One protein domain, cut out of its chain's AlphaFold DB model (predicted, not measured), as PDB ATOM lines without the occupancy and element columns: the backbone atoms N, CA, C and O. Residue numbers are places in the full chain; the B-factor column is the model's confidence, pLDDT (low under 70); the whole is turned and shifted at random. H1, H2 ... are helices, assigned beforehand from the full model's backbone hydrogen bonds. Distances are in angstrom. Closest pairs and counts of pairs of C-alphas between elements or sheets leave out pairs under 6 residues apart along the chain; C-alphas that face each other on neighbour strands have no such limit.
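AT A GLANCE: This is residues 24 to 157 of the 157 residues of an uncharacterized protein of Bdellovibrio sp. KM01 (UniProt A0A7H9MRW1). Look first for the short helix H6 in the middle of an elongated helical body, between two pairs of long helices lying side by side: H1 with H3, and H4 with H7. H9 crosses H1 and H3 on the side away from H6, H8 slants over H1, and the small helices H2 and H5 sit near Ala 39 of H1 and Asn 129 of H7. The printed part has 134 residues, with nine named helices, H1 to H9 in chain order, and no named strand; the class is all helix. The whole is compact, with a radius of gyration of the C-alphas of 15.3 A and spans of 49 by 27 by 21 A.

IN THESE COORDINATES: Find C-alpha 24 at (154.287, 122.910, 190.901); from there H1, the longest helix, runs 25.7 A through residues 24 to 41. H2 is residues 46 to 49, and H3, residues 58 to 73, spans 22.5 A. H4 takes residues 80 to 91 over 17.4 A, H5 residues 93 to 96 and H6 residues 99 to 106. Find C-alpha 116 at (158.985, 131.127, 168.639), where H7 begins; it runs 23.3 A to residue 131. H8 is residues 135 to 144, 15.8 A, and H9, residues 148 to 156, ends at C-alpha 156, (140.034, 135.182, 200.055).

HOW THE PARTS SIT: Begin at H1, the hub, which touches five helices. It touches H3 at a shallow tilt of 16 degrees, opposite ways; their closest C-alphas, Ala 36 and Leu 62, are 6.9 A apart. H8 touches H1 at a steep tilt of 50 degrees, closest at Ile 34 and Tyr 138, 5.5 A between C-alphas. H9 is about perpendicular to H1, at 89 degrees, and touches its residues 31 to 36 alone, closest at the C-alphas of Ala 35 and Pro 148, 5.6 A. H1 and H2 only just touch, with 3 pairs of C-alphas within 8 A, the closest Ala 39 and Ile 48, 6.0 A. H6 touches residues 26 to 33 of H1 alone, the C-alphas of Lys 30 and Val 101 being 6.0 A apart. H6 and H7 form a hairpin at 22 degrees, closest at the C-alphas of Cys 99 and Leu 130, 5.8 A. H4 touches H7 at 18 degrees, the same way, with the C-alphas of Ile 90 and Leu 126 6.1 A apart. H5 touches H7 at Ser 94 and Asn 129, 5.6 A between C-alphas. H1 is apart from H4 and H7. Every O i to N i+4 pair is within hydrogen-bond range in H1, H3, H6 and H9, against 6 of 8 in H4, 10 of 12 in H7 and 3 of 6 in H8; H2 and H5 are too short for such a pair.

THE WHOLE: The C-alphas farthest apart, Lys 50 and Glu 114, are 49.4 A from each other. The printed part has no cut, and no link is long. Residues 77 to 78 pair in parallel with residues 110 to 111. The mean pLDDT of the printed part is 88.2, with residues 95 to 96 and 157 under 70.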
ATOM      1  N   ASN A  24     154.947 122.832 189.595       86.62
ATOM      2  CA  ASN A  24     154.287 122.910 190.901       86.62
ATOM      3  C   ASN A  24     153.479 124.204 191.076       86.62
ATOM      4  O   ASN A  24     152.384 124.172 191.635       86.62
ATOM      5  N   GLU A  25     153.989 125.337 190.588       88.56
ATOM      6  CA  GLU A  25     153.275 126.619 190.631       88.56
ATOM      7  C   GLU A  25     152.077 126.598 189.684       88.56
ATOM      8  O   GLU A  25     150.985 127.030 190.053       88.56
ATOM      9  N   LEU A  26     152.259 126.026 188.490       89.56
ATOM     10  CA  LEU A  26     151.183 125.829 187.522       89.56
ATOM     11  C   LEU A  26     150.095 124.919 188.087       89.56
ATOM     12  O   LEU A  26     148.918 125.253 188.003       89.56
ATOM     13  N   ASP A  27     150.466 123.794 188.701       89.06
ATOM     14  CA  ASP A  27     149.504 122.888 189.329       89.06
ATOM     15  C   ASP A  27     148.782 123.545 190.513       89.06
ATOM     16  O   ASP A  27     147.572 123.383 190.668       89.06
ATOM     17  N   SER A  28     149.491 124.355 191.300       91.06
ATOM     18  CA  SER A  28     148.893 125.099 192.412       91.06
ATOM     19  C   SER A  28     147.873 126.124 191.913       91.06
ATOM     20  O   SER A  28     146.727 126.118 192.370       91.06
ATOM     21  N   LEU A  29     148.234 126.958 190.928       92.94
ATOM     22  CA  LEU A  29     147.305 127.933 190.349       92.94
ATOM     23  C   LEU A  29     146.122 127.237 189.670       92.94
ATOM     24  O   LEU A  29     144.985 127.680 189.796       92.94
ATOM     25  N   LYS A  30     146.368 126.104 189.013       92.38
ATOM     26  CA  LYS A  30     145.333 125.257 188.420       92.38
ATOM     27  C   LYS A  30     144.290 124.830 189.447       92.38
ATOM     28  O   LYS A  30     143.095 124.996 189.210       92.38
ATOM     29  N   GLN A  31     144.725 124.302 190.588       93.25
ATOM     30  CA  GLN A  31     143.808 123.890 191.650       93.25
ATOM     31  C   GLN A  31     143.027 125.084 192.231       93.25
ATOM     32  O   GLN A  31     141.836 124.946 192.519       93.25
ATOM     33  N   ILE A  32     143.663 126.257 192.346       93.81
ATOM     34  CA  ILE A  32     143.014 127.507 192.770       93.81
ATOM     35  C   ILE A  32     141.926 127.927 191.775       93.81
ATOM     36  O   ILE A  32     140.796 128.170 192.195       93.81
ATOM     37  N   VAL A  33     142.238 127.972 190.473       93.44
ATOM     38  CA  VAL A  33     141.284 128.333 189.409       93.44
ATOM     39  C   VAL A  33     140.075 127.406 189.442       93.44
ATOM     40  O   VAL A  33     138.951 127.897 189.463       93.44
ATOM     41  N   ILE A  34     140.280 126.086 189.532       93.31
ATOM     42  CA  ILE A  34     139.172 125.125 189.625       93.31
ATOM     43  C   ILE A  34     138.291 125.432 190.842       93.31
ATOM     44  O   ILE A  34     137.079 125.576 190.702       93.31
ATOM     45  N   ALA A  35     138.880 125.541 192.038       94.12
ATOM     46  CA  ALA A  35     138.112 125.761 193.261       94.12
ATOM     47  C   ALA A  35     137.340 127.091 193.229       94.12
ATOM     48  O   ALA A  35     136.158 127.123 193.577       94.12
ATOM     49  N   ALA A  36     137.986 128.168 192.775       93.88
ATOM     50  CA  ALA A  36     137.390 129.495 192.666       93.88
ATOM     51  C   ALA A  36     136.268 129.535 191.622       93.88
ATOM     52  O   ALA A  36     135.173 129.997 191.932       93.88
ATOM     53  N   ARG A  37     136.489 128.981 190.420       93.19
ATOM     54  CA  ARG A  37     135.470 128.925 189.360       93.19
ATOM     55  C   ARG A  37     134.241 128.131 189.789       93.19
ATOM     56  O   ARG A  37     133.130 128.566 189.506       93.19
ATOM     57  N   VAL A  38     134.399 127.018 190.515       93.19
ATOM     58  CA  VAL A  38     133.228 126.316 191.071       93.19
ATOM     59  C   VAL A  38     132.533 127.158 192.133       93.19
ATOM     60  O   VAL A  38     131.312 127.215 192.132       93.19
ATOM     61  N   ALA A  39     133.268 127.844 193.008       93.25
ATOM     62  CA  ALA A  39     132.643 128.692 194.019       93.25
ATOM     63  C   ALA A  39     131.853 129.872 193.434       93.25
ATOM     64  O   ALA A  39     130.807 130.221 193.976       93.25
ATOM     65  N   ILE A  40     132.331 130.450 192.330       91.50
ATOM     66  CA  ILE A  40     131.677 131.553 191.614       91.50
ATOM     67  C   ILE A  40     130.445 131.049 190.853       91.50
ATOM     68  O   ILE A  40     129.363 131.613 190.990       91.50
ATOM     69  N   ASN A  41     130.593 129.962 190.092       90.31
ATOM     70  CA  ASN A  41     129.551 129.477 189.182       90.31
ATOM     71  C   ASN A  41     128.532 128.537 189.852       90.31
ATOM     72  O   ASN A  41     127.477 128.262 189.284       90.31
ATOM     73  N   ASP A  42     128.856 127.976 191.021       89.69
ATOM     74  CA  ASP A  42     128.036 126.995 191.740       89.69
ATOM     75  C   ASP A  42     128.358 126.967 193.242       89.69
ATOM     76  O   ASP A  42     128.872 125.989 193.797       89.69
ATOM     77  N   SER A  43     128.021 128.059 193.925       84.25
ATOM     78  CA  SER A  43     128.187 128.199 195.378       84.25
ATOM     79  C   SER A  43     127.411 127.147 196.194       84.25
ATOM     80  O   SER A  43     127.745 126.889 197.353       84.25
ATOM     81  N   GLY A  44     126.411 126.494 195.587       86.56
ATOM     82  CA  GLY A  44     125.634 125.401 196.173       86.56
ATOM     83  C   GLY A  44     126.353 124.048 196.203       86.56
ATOM     84  O   GLY A  44     125.903 123.144 196.914       86.56
ATOM     85  N   ASN A  45     127.475 123.893 195.492       90.56
ATOM     86  CA  ASN A  45     128.240 122.651 195.462       90.56
ATOM     87  C   ASN A  45     128.637 122.207 196.891       90.56
ATOM     88  O   ASN A  45     129.259 122.994 197.611       90.56
ATOM     89  N   PRO A  46     128.371 120.953 197.323       90.56
ATOM     90  CA  PRO A  46     128.628 120.519 198.702       90.56
ATOM     91  C   PRO A  46     130.078 120.711 199.167       90.56
ATOM     92  O   PRO A  46     130.329 121.030 200.331       90.56
ATOM     93  N   ALA A  47     131.046 120.546 198.259       90.25
ATOM     94  CA  ALA A  47     132.459 120.714 198.569       90.25
ATOM     95  C   ALA A  47     132.865 122.185 198.755       90.25
ATOM     96  O   ALA A  47     133.853 122.431 199.444       90.25
ATOM     97  N   ILE A  48     132.107 123.128 198.189       92.88
ATOM     98  CA  ILE A  48     132.291 124.575 198.357       92.88
ATOM     99  C   ILE A  48     131.472 125.098 199.536       92.88
ATOM    100  O   ILE A  48     132.000 125.836 200.364       92.88
ATOM    101  N   LYS A  49     130.207 124.677 199.665       90.25
ATOM    102  CA  LYS A  49     129.298 125.107 200.735       90.25
ATOM    103  C   LYS A  49     129.902 124.881 202.124       90.25
ATOM    104  O   LYS A  49     129.819 125.751 202.986       90.25
ATOM    105  N   LYS A  50     130.604 123.756 202.323       89.75
ATOM    106  CA  LYS A  50     131.324 123.451 203.575       89.75
ATOM    107  C   LYS A  50     132.487 124.404 203.893       89.75
ATOM    108  O   LYS A  50     132.971 124.411 205.020       89.75
ATOM    109  N   CYS A  51     132.977 125.171 202.918       90.62
ATOM    110  CA  CYS A  51     134.115 126.068 203.104       90.62
ATOM    111  C   CYS A  51     133.746 127.377 203.815       90.62
ATOM    112  O   CYS A  51     134.656 128.032 204.326       90.62
ATOM    113  N   ASN A  52     132.453 127.732 203.863       88.38
ATOM    114  CA  ASN A  52     131.927 128.958 204.477       88.38
ATOM    115  C   ASN A  52     132.692 130.228 204.046       88.38
ATOM    116  O   ASN A  52     133.190 130.988 204.877       88.38
ATOM    117  N   ILE A  53     132.854 130.406 202.734       86.19
ATOM    118  CA  ILE A  53     133.533 131.562 202.137       86.19
ATOM    119  C   ILE A  53     132.516 132.546 201.555       86.19
ATOM    120  O   ILE A  53     131.465 132.138 201.061       86.19
ATOM    121  N   LYS A  54     132.849 133.840 201.568       84.50
ATOM    122  CA  LYS A  54     132.120 134.842 200.782       84.50
ATOM    123  C   LYS A  54     132.583 134.752 199.327       84.50
ATOM    124  O   LYS A  54     133.785 134.737 199.075       84.50
ATOM    125  N   THR A  55     131.642 134.679 198.391       84.69
ATOM    126  CA  THR A  55     131.925 134.660 196.943       84.69
ATOM    127  C   THR A  55     132.092 136.063 196.358       84.69
ATOM    128  O   THR A  55     132.657 136.216 195.278       84.69
ATOM    129  N   GLU A  56     131.637 137.090 197.076       87.25
ATOM    130  CA  GLU A  56     131.832 138.494 196.718       87.25
ATOM    131  C   GLU A  56     133.329 138.833 196.603       87.25
ATOM    132  O   GLU A  56     134.131 138.490 197.478       87.25
ATOM    133  N   GLY A  57     133.715 139.461 195.488       87.75
ATOM    134  CA  GLY A  57     135.109 139.799 195.173       87.75
ATOM    135  C   GLY A  57     136.009 138.601 194.832       87.75
ATOM    136  O   GLY A  57     137.209 138.776 194.634       87.75
ATOM    137  N   LEU A  58     135.477 137.372 194.757       91.31
ATOM    138  CA  LEU A  58     136.291 136.183 194.477       91.31
ATOM    139  C   LEU A  58     136.842 136.164 193.041       91.31
ATOM    140  O   LEU A  58     137.946 135.666 192.833       91.31
ATOM    141  N   GLU A  59     136.119 136.737 192.073       92.38
ATOM    142  CA  GLU A  59     136.600 136.909 190.691       92.38
ATOM    143  C   GLU A  59     137.826 137.837 190.647       92.38
ATOM    144  O   GLU A  59     138.858 137.474 190.086       92.38
ATOM    145  N   GLU A  60     137.756 138.993 191.313       94.06
ATOM    146  CA  GLU A  60     138.865 139.955 191.394       94.06
ATOM    147  C   GLU A  60     140.092 139.339 192.075       94.06
ATOM    148  O   GLU A  60     141.219 139.469 191.602       94.06
ATOM    149  N   LYS A  61     139.872 138.595 193.161       93.56
ATOM    150  CA  LYS A  61     140.934 137.887 193.885       93.56
ATOM    151  C   LYS A  61     141.572 136.783 193.050       93.56
ATOM    152  O   LYS A  61     142.794 136.626 193.063       93.56
ATOM    153  N   LEU A  62     140.765 136.031 192.299       93.25
ATOM    154  CA  LEU A  62     141.265 135.043 191.349       93.25
ATOM    155  C   LEU A  62     142.097 135.716 190.252       93.25
ATOM    156  O   LEU A  62     143.160 135.208 189.891       93.25
ATOM    157  N   GLN A  63     141.647 136.864 189.743       93.44
ATOM    158  CA  GLN A  63     142.396 137.641 188.763       93.44
ATOM    159  C   GLN A  63     143.734 138.126 189.335       93.44
ATOM    160  O   GLN A  63     144.774 137.881 188.729       93.44
ATOM    161  N   HIS A  64     143.742 138.672 190.551       93.06
ATOM    162  CA  HIS A  64     144.964 139.091 191.236       93.06
ATOM    163  C   HIS A  64     145.954 137.930 191.445       93.06
ATOM    164  O   HIS A  64     147.161 138.090 191.252       93.06
ATOM    165  N   ALA A  65     145.469 136.731 191.787       92.50
ATOM    166  CA  ALA A  65     146.314 135.540 191.882       92.50
ATOM    167  C   ALA A  65     146.952 135.170 190.528       92.50
ATOM    168  O   ALA A  65     148.146 134.865 190.477       92.50
ATOM    169  N   LYS A  66     146.185 135.245 189.429       93.69
ATOM    170  CA  LYS A  66     146.701 135.032 188.065       93.69
ATOM    171  C   LYS A  66     147.749 136.081 187.688       93.69
ATOM    172  O   LYS A  66     148.798 135.718 187.163       93.69
ATOM    173  N   ASP A  67     147.515 137.352 187.994       93.94
ATOM    174  CA  ASP A  67     148.438 138.442 187.652       93.94
ATOM    175  C   ASP A  67     149.760 138.346 188.426       93.94
ATOM    176  O   ASP A  67     150.841 138.519 187.854       93.94
ATOM    177  N   ASN A  68     149.700 137.971 189.706       92.44
ATOM    178  CA  ASN A  68     150.895 137.704 190.505       92.44
ATOM    179  C   ASN A  68     151.709 136.527 189.949       92.44
ATOM    180  O   ASN A  68     152.938 136.613 189.868       92.44
ATOM    181  N   ALA A  69     151.037 135.460 189.510       92.38
ATOM    182  CA  ALA A  69     151.694 134.334 188.856       92.38
ATOM    183  C   ALA A  69     152.360 134.758 187.535       92.38
ATOM    184  O   ALA A  69     153.557 134.533 187.355       92.38
ATOM    185  N   LYS A  70     151.642 135.482 186.663       93.19
ATOM    186  CA  LYS A  70     152.182 136.046 185.410       93.19
ATOM    187  C   LYS A  70     153.433 136.896 185.648       93.19
ATOM    188  O   LYS A  70     154.419 136.764 184.925       93.19
ATOM    189  N   LYS A  71     153.435 137.740 186.686       91.94
ATOM    190  CA  LYS A  71     154.593 138.576 187.051       91.94
ATOM    191  C   LYS A  71     155.810 137.753 187.495       91.94
ATOM    192  O   LYS A  71     156.945 138.177 187.280       91.94
ATOM    193  N   SER A  72     155.589 136.601 188.129       89.50
ATOM    194  CA  SER A  72     156.657 135.651 188.463       89.50
ATOM    195  C   SER A  72     157.213 134.987 187.199       89.50
ATOM    196  O   SER A  72     158.425 134.962 186.973       89.50
ATOM    197  N   TRP A  73     156.319 134.507 186.333       91.25
ATOM    198  CA  TRP A  73     156.659 133.741 185.135       91.25
ATOM    199  C   TRP A  73     157.276 134.576 184.016       91.25
ATOM    200  O   TRP A  73     158.081 134.047 183.256       91.25
ATOM    201  N   SER A  74     157.026 135.884 183.954       90.12
ATOM    202  CA  SER A  74     157.653 136.770 182.957       90.12
ATOM    203  C   SER A  74     159.178 136.864 183.049       90.12
ATOM    204  O   SER A  74     159.856 137.314 182.120       90.12
ATOM    205  N   LYS A  75     159.744 136.402 184.164       86.50
ATOM    206  CA  LYS A  75     161.190 136.273 184.361       86.50
ATOM    207  C   LYS A  75     161.757 134.976 183.777       86.50
ATOM    208  O   LYS A  75     162.972 134.851 183.677       86.50
ATOM    209  N   GLN A  76     160.901 134.027 183.410       86.31
ATOM    210  CA  GLN A  76     161.275 132.709 182.908       86.31
ATOM    211  C   GLN A  76     161.366 132.710 181.382       86.31
ATOM    212  O   GLN A  76     160.805 133.569 180.699       86.31
ATOM    213  N   THR A  77     162.106 131.747 180.838       86.31
ATOM    214  CA  THR A  77     162.264 131.556 179.395       86.31
ATOM    215  C   THR A  77     161.941 130.116 179.050       86.31
ATOM    216  O   THR A  77     162.536 129.210 179.623       86.31
ATOM    217  N   VAL A  78     161.015 129.911 178.116       84.25
ATOM    218  CA  VAL A  78     160.675 128.577 177.608       84.25
ATOM    219  C   VAL A  78     161.837 128.069 176.764       84.25
ATOM    220  O   VAL A  78     162.296 128.768 175.862       84.25
ATOM    221  N   GLY A  79     162.316 126.859 177.051       84.56
ATOM    222  CA  GLY A  79     163.320 126.171 176.247       84.56
ATOM    223  C   GLY A  79     162.716 125.082 175.360       84.56
ATOM    224  O   GLY A  79     161.559 124.686 175.509       84.56
ATOM    225  N   LYS A  80     163.533 124.516 174.462       84.25
ATOM    226  CA  LYS A  80     163.128 123.378 173.607       84.25
ATOM    227  C   LYS A  80     162.591 122.187 174.411       84.25
ATOM    228  O   LYS A  80     161.647 121.535 173.975       84.25
ATOM    229  N   SER A  81     163.169 121.913 175.583       83.19
ATOM    230  CA  SER A  81     162.736 120.826 176.472       83.19
ATOM    231  C   SER A  81     161.327 121.020 177.031       83.19
ATOM    232  O   SER A  81     160.642 120.040 177.313       83.19
ATOM    233  N   ASP A  82     160.882 122.268 177.179       85.38
ATOM    234  CA  ASP A  82     159.568 122.588 177.736       85.38
ATOM    235  C   ASP A  82     158.454 122.457 176.689       85.38
ATOM    236  O   ASP A  82     157.314 122.182 177.052       85.38
ATOM    237  N   ILE A  83     158.770 122.569 175.391       86.56
ATOM    238  CA  ILE A  83     157.787 122.503 174.294       86.56
ATOM    239  C   ILE A  83     157.006 121.189 174.298       86.56
ATOM    240  O   ILE A  83     155.783 121.203 174.168       86.56
ATOM    241  N   ALA A  84     157.675 120.051 174.497       87.19
ATOM    242  CA  ALA A  84     157.001 118.751 174.532       87.19
ATOM    243  C   ALA A  84     156.036 118.633 175.726       87.19
ATOM    244  O   ALA A  84     154.929 118.103 175.596       87.19
ATOM    245  N   LEU A  85     156.435 119.159 176.890       87.19
ATOM    246  CA  LEU A  85     155.598 119.176 178.090       87.19
ATOM    247  C   LEU A  85     154.411 120.129 177.924       87.19
ATOM    248  O   LEU A  85     153.280 119.754 178.237       87.19
ATOM    249  N   LEU A  86     154.662 121.323 177.390       87.56
ATOM    250  CA  LEU A  86     153.659 122.352 177.152       87.56
ATOM    251  C   LEU A  86     152.636 121.900 176.110       87.56
ATOM    252  O   LEU A  86     151.440 121.981 176.361       87.56
ATOM    253  N   SER A  87     153.090 121.325 174.995       89.50
ATOM    254  CA  SER A  87     152.221 120.737 173.973       89.50
ATOM    255  C   SER A  87     151.317 119.657 174.570       89.50
ATOM    256  O   SER A  87     150.092 119.735 174.451       89.50
ATOM    257  N   LYS A  88     151.885 118.695 175.314       88.44
ATOM    258  CA  LYS A  88     151.094 117.654 175.987       88.44
ATOM    259  C   LYS A  88     150.095 118.248 176.981       88.44
ATOM    260  O   LYS A  88     148.985 117.732 177.105       88.44
ATOM    261  N   ALA A  89     150.469 119.294 177.712       86.25
ATOM    262  CA  ALA A  89     149.582 119.951 178.662       86.25
ATOM    263  C   ALA A  89     148.422 120.670 177.957       86.25
ATOM    264  O   ALA A  89     147.278 120.476 178.357       86.25
ATOM    265  N   ILE A  90     148.700 121.413 176.882       87.88
ATOM    266  CA  ILE A  90     147.714 122.161 176.088       87.88
ATOM    267  C   ILE A  90     146.728 121.218 175.402       87.88
ATOM    268  O   ILE A  90     145.520 121.408 175.520       87.88
ATOM    269  N   HIS A  91     147.203 120.136 174.781       84.69
ATOM    270  CA  HIS A  91     146.310 119.139 174.180       84.69
ATOM    271  C   HIS A  91     145.393 118.464 175.205       84.69
ATOM    272  O   HIS A  91     144.280 118.068 174.875       84.69
ATOM    273  N   ASN A  92     145.843 118.348 176.456       82.19
ATOM    274  CA  ASN A  92     145.046 117.776 177.534       82.19
ATOM    275  C   ASN A  92     144.262 118.825 178.334       82.19
ATOM    276  O   ASN A  92     143.517 118.435 179.234       82.19
ATOM    277  N   CYS A  93     144.430 120.126 178.075       84.12
ATOM    278  CA  CYS A  93     143.865 121.160 178.939       84.12
ATOM    279  C   CYS A  93     142.339 121.221 178.835       84.12
ATOM    280  O   CYS A  93     141.702 121.506 179.843       84.12
ATOM    281  N   SER A  94     141.760 120.876 177.680       74.31
ATOM    282  CA  SER A  94     140.311 120.737 177.491       74.31
ATOM    283  C   SER A  94     139.749 119.582 178.328       74.31
ATOM    284  O   SER A  94     138.824 119.774 179.110       74.31
ATOM    285  N   ASN A  95     140.393 118.411 178.280       69.25
ATOM    286  CA  ASN A  95     140.036 117.244 179.102       69.25
ATOM    287  C   ASN A  95     140.240 117.479 180.610       69.25
ATOM    288  O   ASN A  95     139.584 116.850 181.438       69.25
ATOM    289  N   ARG A  96     141.190 118.346 180.978       65.25
ATOM    290  CA  ARG A  96     141.570 118.647 182.371       65.25
ATOM    291  C   ARG A  96     140.975 119.950 182.903       65.25
ATOM    292  O   ARG A  96     141.141 120.233 184.084       65.25
ATOM    293  N   VAL A  97     140.263 120.684 182.051       72.25
ATOM    294  CA  VAL A  97     139.473 121.885 182.343       72.25
ATOM    295  C   VAL A  97     140.273 123.078 182.869       72.25
ATOM    296  O   VAL A  97     139.822 123.812 183.739       72.25
ATOM    297  N   THR A  98     141.507 123.272 182.404       74.81
ATOM    298  CA  THR A  98     142.372 124.323 182.977       74.81
ATOM    299  C   THR A  98     143.299 124.959 181.959       74.81
ATOM    300  O   THR A  98     144.492 125.145 182.208       74.81
ATOM    301  N   CYS A  99     142.752 125.287 180.794       87.25
ATOM    302  CA  CYS A  99     143.491 126.015 179.770       87.25
ATOM    303  C   CYS A  99     143.905 127.422 180.257       87.25
ATOM    304  O   CYS A  99     145.007 127.852 179.935       87.25
ATOM    305  N   GLU A 100     143.120 128.069 181.140       88.00
ATOM    306  CA  GLU A 100     143.393 129.429 181.670       88.00
ATOM    307  C   GLU A 100     144.798 129.585 182.287       88.00
ATOM    308  O   GLU A 100     145.425 130.642 182.190       88.00
ATOM    309  N   VAL A 101     145.314 128.531 182.925       90.44
ATOM    310  CA  VAL A 101     146.634 128.565 183.574       90.44
ATOM    311  C   VAL A 101     147.761 128.480 182.557       90.44
ATOM    312  O   VAL A 101     148.743 129.211 182.666       90.44
ATOM    313  N   TYR A 102     147.624 127.601 181.566       90.00
ATOM    314  CA  TYR A 102     148.625 127.457 180.514       90.00
ATOM    315  C   TYR A 102     148.634 128.670 179.590       90.00
ATOM    316  O   TYR A 102     149.703 129.043 179.117       90.00
ATOM    317  N   ASP A 103     147.485 129.320 179.413       90.62
ATOM    318  CA  ASP A 103     147.378 130.587 178.689       90.62
ATOM    319  C   ASP A 103     148.106 131.695 179.435       90.62
ATOM    320  O   ASP A 103     149.009 132.343 178.904       90.62
ATOM    321  N   SER A 104     147.827 131.816 180.732       90.06
ATOM    322  CA  SER A 104     148.530 132.771 181.584       90.06
ATOM    323  C   SER A 104     150.046 132.544 181.592       90.06
ATOM    324  O   SER A 104     150.813 133.503 181.629       90.06
ATOM    325  N   PHE A 105     150.496 131.290 181.535       92.06
ATOM    326  CA  PHE A 105     151.915 130.957 181.449       92.06
ATOM    327  C   PHE A 105     152.520 131.319 180.087       92.06
ATOM    328  O   PHE A 105     153.455 132.112 180.035       92.06
ATOM    329  N   ILE A 106     151.982 130.791 178.984       90.12
ATOM    330  CA  ILE A 106     152.572 130.935 177.642       90.12
ATOM    331  C   ILE A 106     152.598 132.388 177.153       90.12
ATOM    332  O   ILE A 106     153.487 132.760 176.391       90.12
ATOM    333  N   THR A 107     151.649 133.213 177.606       89.94
ATOM    334  CA  THR A 107     151.572 134.645 177.276       89.94
ATOM    335  C   THR A 107     152.479 135.518 178.144       89.94
ATOM    336  O   THR A 107     152.740 136.661 177.779       89.94
ATOM    337  N   SER A 108     152.961 135.014 179.287       91.62
ATOM    338  CA  SER A 108     153.789 135.794 180.216       91.62
ATOM    339  C   SER A 108     155.282 135.528 180.070       91.62
ATOM    340  O   SER A 108     156.076 136.456 180.200       91.62
ATOM    341  N   VAL A 109     155.671 134.281 179.809       91.19
ATOM    342  CA  VAL A 109     157.071 133.855 179.684       91.19
ATOM    343  C   VAL A 109     157.778 134.449 178.468       91.19
ATOM    344  O   VAL A 109     157.173 134.733 177.436       91.19
ATOM    345  N   LYS A 110     159.105 134.564 178.555       89.56
ATOM    346  CA  LYS A 110     159.939 134.880 177.393       89.56
ATOM    347  C   LYS A 110     160.055 133.654 176.493       89.56
ATOM    348  O   LYS A 110     160.292 132.542 176.970       89.56
ATOM    349  N   VAL A 111     159.947 133.867 175.188       88.12
ATOM    350  CA  VAL A 111     160.140 132.820 174.182       88.12
ATOM    351  C   VAL A 111     161.422 133.119 173.423       88.12
ATOM    352  O   VAL A 111     161.616 134.235 172.947       88.12
ATOM    353  N   ALA A 112     162.323 132.140 173.358       86.56
ATOM    354  CA  ALA A 112     163.570 132.303 172.625       86.56
ATOM    355  C   ALA A 112     163.293 132.351 171.102       86.56
ATOM    356  O   ALA A 112     162.455 131.570 170.627       86.56
ATOM    357  N   PRO A 113     163.968 133.223 170.323       87.25
ATOM    358  CA  PRO A 113     163.680 133.412 168.895       87.25
ATOM    359  C   PRO A 113     163.697 132.113 168.074       87.25
ATOM    360  O   PRO A 113     162.911 131.920 167.150       87.25
ATOM    361  N   GLU A 114     164.566 131.172 168.433       87.12
ATOM    362  CA  GLU A 114     164.739 129.895 167.744       87.12
ATOM    363  C   GLU A 114     163.592 128.888 167.959       87.12
ATOM    364  O   GLU A 114     163.513 127.889 167.237       87.12
ATOM    365  N   ILE A 115     162.704 129.118 168.936       87.56
ATOM    366  CA  ILE A 115     161.525 128.270 169.192       87.56
ATOM    367  C   ILE A 115     160.192 129.007 169.051       87.56
ATOM    368  O   ILE A 115     159.146 128.375 169.173       87.56
ATOM    369  N   GLU A 116     160.197 130.307 168.760       87.38
ATOM    370  CA  GLU A 116     158.985 131.127 168.639       87.38
ATOM    371  C   GLU A 116     157.961 130.518 167.670       87.38
ATOM    372  O   GLU A 116     156.794 130.323 168.019       87.38
ATOM    373  N   LYS A 117     158.431 130.058 166.504       89.75
ATOM    374  CA  LYS A 117     157.599 129.376 165.497       89.75
ATOM    375  C   LYS A 117     156.971 128.062 165.981       89.75
ATOM    376  O   LYS A 117     155.987 127.620 165.403       89.75
ATOM    377  N   GLN A 118     157.539 127.418 167.002       87.94
ATOM    378  CA  GLN A 118     157.012 126.172 167.575       87.94
ATOM    379  C   GLN A 118     155.974 126.437 168.671       87.94
ATOM    380  O   GLN A 118     155.113 125.595 168.917       87.94
ATOM    381  N   VAL A 119     156.050 127.597 169.327       88.88
ATOM    382  CA  VAL A 119     155.112 128.013 170.377       88.88
ATOM    383  C   VAL A 119     153.824 128.567 169.769       88.88
ATOM    384  O   VAL A 119     152.750 128.341 170.317       88.88
ATOM    385  N   GLU A 120     153.903 129.245 168.625       89.75
ATOM    386  CA  GLU A 120     152.745 129.915 168.021       89.75
ATOM    387  C   GLU A 120     151.544 128.985 167.735       89.75
ATOM    388  O   GLU A 120     150.437 129.302 168.173       89.75
ATOM    389  N   PRO A 121     151.715 127.784 167.140       90.31
ATOM    390  CA  PRO A 121     150.601 126.848 166.963       90.31
ATOM    391  C   PRO A 121     149.975 126.392 168.286       90.31
ATOM    392  O   PRO A 121     148.785 126.081 168.334       90.31
ATOM    393  N   LEU A 122     150.756 126.355 169.372       90.69
ATOM    394  CA  LEU A 122     150.257 125.970 170.690       90.69
ATOM    395  C   LEU A 122     149.316 127.028 171.271       90.69
ATOM    396  O   LEU A 122     148.316 126.654 171.880       90.69
ATOM    397  N   LYS A 123     149.599 128.321 171.054       89.69
ATOM    398  CA  LYS A 123     148.705 129.418 171.464       89.69
ATOM    399  C   LYS A 123     147.354 129.322 170.756       89.69
ATOM    400  O   LYS A 123     146.324 129.366 171.407       89.69
ATOM    401  N   ILE A 124     147.356 129.045 169.451       89.12
ATOM    402  CA  ILE A 124     146.120 128.880 168.666       89.12
ATOM    403  C   ILE A 124     145.262 127.722 169.207       89.12
ATOM    404  O   ILE A 124     144.046 127.853 169.362       89.12
ATOM    405  N   VAL A 125     145.879 126.572 169.506       89.69
ATOM    406  CA  VAL A 125     145.166 125.422 170.099       89.69
ATOM    407  C   VAL A 125     144.588 125.784 171.468       89.69
ATOM    408  O   VAL A 125     143.493 125.346 171.819       89.69
ATOM    409  N   LEU A 126     145.327 126.569 172.244       90.50
ATOM    410  CA  LEU A 126     144.928 126.991 173.572       90.50
ATOM    411  C   LEU A 126     143.737 127.950 173.542       90.50
ATOM    412  O   LEU A 126     142.779 127.708 174.271       90.50
ATOM    413  N   ASP A 127     143.762 128.948 172.659       88.06
ATOM    414  CA  ASP A 127     142.654 129.884 172.441       88.06
ATOM    415  C   ASP A 127     141.373 129.137 172.070       88.06
ATOM    416  O   ASP A 127     140.318 129.352 172.668       88.06
ATOM    417  N   LYS A 128     141.474 128.169 171.151       88.38
ATOM    418  CA  LYS A 128     140.342 127.312 170.787       88.38
ATOM    419  C   LYS A 128     139.796 126.550 171.999       88.38
ATOM    420  O   LYS A 128     138.599 126.588 172.268       88.38
ATOM    421  N   ASN A 129     140.668 125.882 172.755       86.62
ATOM    422  CA  ASN A 129     140.248 125.096 173.916       86.62
ATOM    423  C   ASN A 129     139.678 125.962 175.054       86.62
ATOM    424  O   ASN A 129     138.853 125.476 175.826       86.62
ATOM    425  N   LEU A 130     140.122 127.218 175.184       85.31
ATOM    426  CA  LEU A 130     139.567 128.184 176.134       85.31
ATOM    427  C   LEU A 130     138.122 128.540 175.792       85.31
ATOM    428  O   LEU A 130     137.283 128.570 176.690       85.31
ATOM    429  N   MET A 131     137.823 128.768 174.510       81.62
ATOM    430  CA  MET A 131     136.464 129.076 174.051       81.62
ATOM    431  C   MET A 131     135.485 127.921 174.297       81.62
ATOM    432  O   MET A 131     134.312 128.154 174.588       81.62
ATOM    433  N   ASP A 132     135.969 126.682 174.224       78.69
ATOM    434  CA  ASP A 132     135.157 125.477 174.416       78.69
ATOM    435  C   ASP A 132     134.934 125.116 175.904       78.69
ATOM    436  O   ASP A 132     134.164 124.203 176.227       78.69
ATOM    437  N   LEU A 133     135.601 125.808 176.836       78.25
ATOM    438  CA  LEU A 133     135.598 125.457 178.253       78.25
ATOM    439  C   LEU A 133     134.320 125.927 178.965       78.25
ATOM    440  O   LEU A 133     134.126 127.112 179.231       78.25
ATOM    441  N   LYS A 134     133.454 124.981 179.338       79.44
ATOM    442  CA  LYS A 134     132.180 125.277 180.016       79.44
ATOM    443  C   LYS A 134     132.298 125.308 181.550       79.44
ATOM    444  O   LYS A 134     133.062 124.515 182.109       79.44
ATOM    445  N   PRO A 135     131.497 126.129 182.262       79.06
ATOM    446  CA  PRO A 135     131.465 126.171 183.730       79.06
ATOM    447  C   PRO A 135     131.298 124.806 184.418       79.06
ATOM    448  O   PRO A 135     131.904 124.547 185.459       79.06
ATOM    449  N   GLU A 136     130.514 123.897 183.838       83.06
ATOM    450  CA  GLU A 136     130.232 122.558 184.373       83.06
ATOM    451  C   GLU A 136     131.486 121.690 184.457       83.06
ATOM    452  O   GLU A 136     131.622 120.856 185.356       83.06
ATOM    453  N   ALA A 137     132.428 121.904 183.545       85.00
ATOM    454  CA  ALA A 137     133.659 121.148 183.508       85.00
ATOM    455  C   ALA A 137     134.501 121.426 184.773       85.00
ATOM    456  O   ALA A 137     135.115 120.509 185.327       85.00
ATOM    457  N   TYR A 138     134.448 122.648 185.327       88.69
ATOM    458  CA  TYR A 138     135.132 122.979 186.582       88.69
ATOM    459  C   TYR A 138     134.570 122.177 187.759       88.69
ATOM    460  O   TYR A 138     135.325 121.718 188.620       88.69
ATOM    461  N   LYS A 139     133.254 121.922 187.767       88.38
ATOM    462  CA  LYS A 139     132.604 121.099 188.799       88.38
ATOM    463  C   LYS A 139     133.133 119.667 188.783       88.38
ATOM    464  O   LYS A 139     133.385 119.093 189.841       88.38
ATOM    465  N   ALA A 140     133.327 119.096 187.594       87.00
ATOM    466  CA  ALA A 140     133.906 117.763 187.443       87.00
ATOM    467  C   ALA A 140     135.374 117.731 187.904       87.00
ATOM    468  O   ALA A 140     135.764 116.835 188.658       87.00
ATOM    469  N   ALA A 141     136.159 118.742 187.520       89.06
ATOM    470  CA  ALA A 141     137.571 118.857 187.872       89.06
ATOM    471  C   ALA A 141     137.811 119.055 189.380       89.06
ATOM    472  O   ALA A 141     138.852 118.631 189.887       89.06
ATOM    473  N   LEU A 142     136.846 119.612 190.125       91.56
ATOM    474  CA  LEU A 142     136.953 119.818 191.578       91.56
ATOM    475  C   LEU A 142     137.262 118.529 192.349       91.56
ATOM    476  O   LEU A 142     137.951 118.575 193.363       91.56
ATOM    477  N   LYS A 143     136.820 117.370 191.847       89.19
ATOM    478  CA  LYS A 143     137.117 116.057 192.450       89.19
ATOM    479  C   LYS A 143     138.618 115.749 192.514       89.19
ATOM    480  O   LYS A 143     139.036 114.931 193.325       89.19
ATOM    481  N   THR A 144     139.418 116.391 191.665       88.50
ATOM    482  CA  THR A 144     140.878 116.226 191.609       88.50
ATOM    483  C   THR A 144     141.628 117.198 192.526       88.50
ATOM    484  O   THR A 144     142.823 117.024 192.757       88.50
ATOM    485  N   VAL A 145     140.938 118.210 193.065       91.50
ATOM    486  CA  VAL A 145     141.528 119.249 193.911       91.50
ATOM    487  C   VAL A 145     141.632 118.752 195.346       91.50
ATOM    488  O   VAL A 145     140.628 118.447 195.997       91.50
ATOM    489  N   LYS A 146     142.855 118.727 195.880       86.88
ATOM    490  CA  LYS A 146     143.075 118.420 197.294       86.88
ATOM    491  C   LYS A 146     142.786 119.682 198.110       86.88
ATOM    492  O   LYS A 146     143.364 120.731 197.863       86.88
ATOM    493  N   ASN A 147     141.908 119.576 199.106       91.12
ATOM    494  CA  ASN A 147     141.598 120.654 200.058       91.12
ATOM    495  C   ASN A 147     141.104 121.980 199.426       91.12
ATOM    496  O   ASN A 147     141.679 123.038 199.697       91.12
ATOM    497  N   PRO A 148     139.989 121.981 198.669       92.88
ATOM    498  CA  PRO A 148     139.477 123.185 197.999       92.88
ATOM    499  C   PRO A 148     139.225 124.360 198.960       92.88
ATOM    500  O   PRO A 148     139.499 125.506 198.619       92.88
ATOM    501  N   CYS A 149     138.792 124.096 200.198       92.94
ATOM    502  CA  CYS A 149     138.566 125.153 201.187       92.94
ATOM    503  C   CYS A 149     139.845 125.881 201.619       92.94
ATOM    504  O   CYS A 149     139.781 127.064 201.943       92.94
ATOM    505  N   ALA A 150     140.994 125.198 201.652       93.81
ATOM    506  CA  ALA A 150     142.262 125.835 202.000       93.81
ATOM    507  C   ALA A 150     142.702 126.799 200.891       93.81
ATOM    508  O   ALA A 150     143.068 127.934 201.180       93.81
ATOM    509  N   LEU A 151     142.570 126.372 199.631       93.88
ATOM    510  CA  LEU A 151     142.878 127.184 198.452       93.88
ATOM    511  C   LEU A 151     141.997 128.432 198.386       93.88
ATOM    512  O   LEU A 151     142.498 129.544 198.254       93.88
ATOM    513  N   LEU A 152     140.688 128.256 198.567       92.94
ATOM    514  CA  LEU A 152     139.730 129.356 198.577       92.94
ATOM    515  C   LEU A 152     140.012 130.364 199.694       92.94
ATOM    516  O   LEU A 152     139.988 131.568 199.458       92.94
ATOM    517  N   LYS A 153     140.324 129.887 200.905       90.69
ATOM    518  CA  LYS A 153     140.713 130.761 202.021       90.69
ATOM    519  C   LYS A 153     142.021 131.501 201.752       90.69
ATOM    520  O   LYS A 153     142.131 132.642 202.176       90.69
ATOM    521  N   ALA A 154     142.986 130.876 201.077       88.44
ATOM    522  CA  ALA A 154     144.265 131.509 200.761       88.44
ATOM    523  C   ALA A 154     144.101 132.708 199.819       88.44
ATOM    524  O   ALA A 154     144.764 133.714 200.025       88.44
ATOM    525  N   ILE A 155     143.195 132.624 198.840       88.81
ATOM    526  CA  ILE A 155     142.918 133.743 197.926       88.81
ATOM    527  C   ILE A 155     141.860 134.721 198.452       88.81
ATOM    528  O   ILE A 155     141.707 135.804 197.903       88.81
ATOM    529  N   SER A 156     141.096 134.340 199.483       76.88
ATOM    530  CA  SER A 156     140.034 135.182 200.055       76.88
ATOM    531  C   SER A 156     140.494 136.103 201.181       76.88
ATOM    532  O   SER A 156     139.734 137.009 201.531       76.88
ATOM    533  N   LYS A 157     141.672 135.849 201.754       67.81
ATOM    534  CA  LYS A 157     142.324 136.685 202.769       67.81
ATOM    535  C   LYS A 157     143.134 137.790 202.110       67.81
ATOM    536  O   LYS A 157     143.148 138.883 202.705       67.81
TER     537      LYS A 157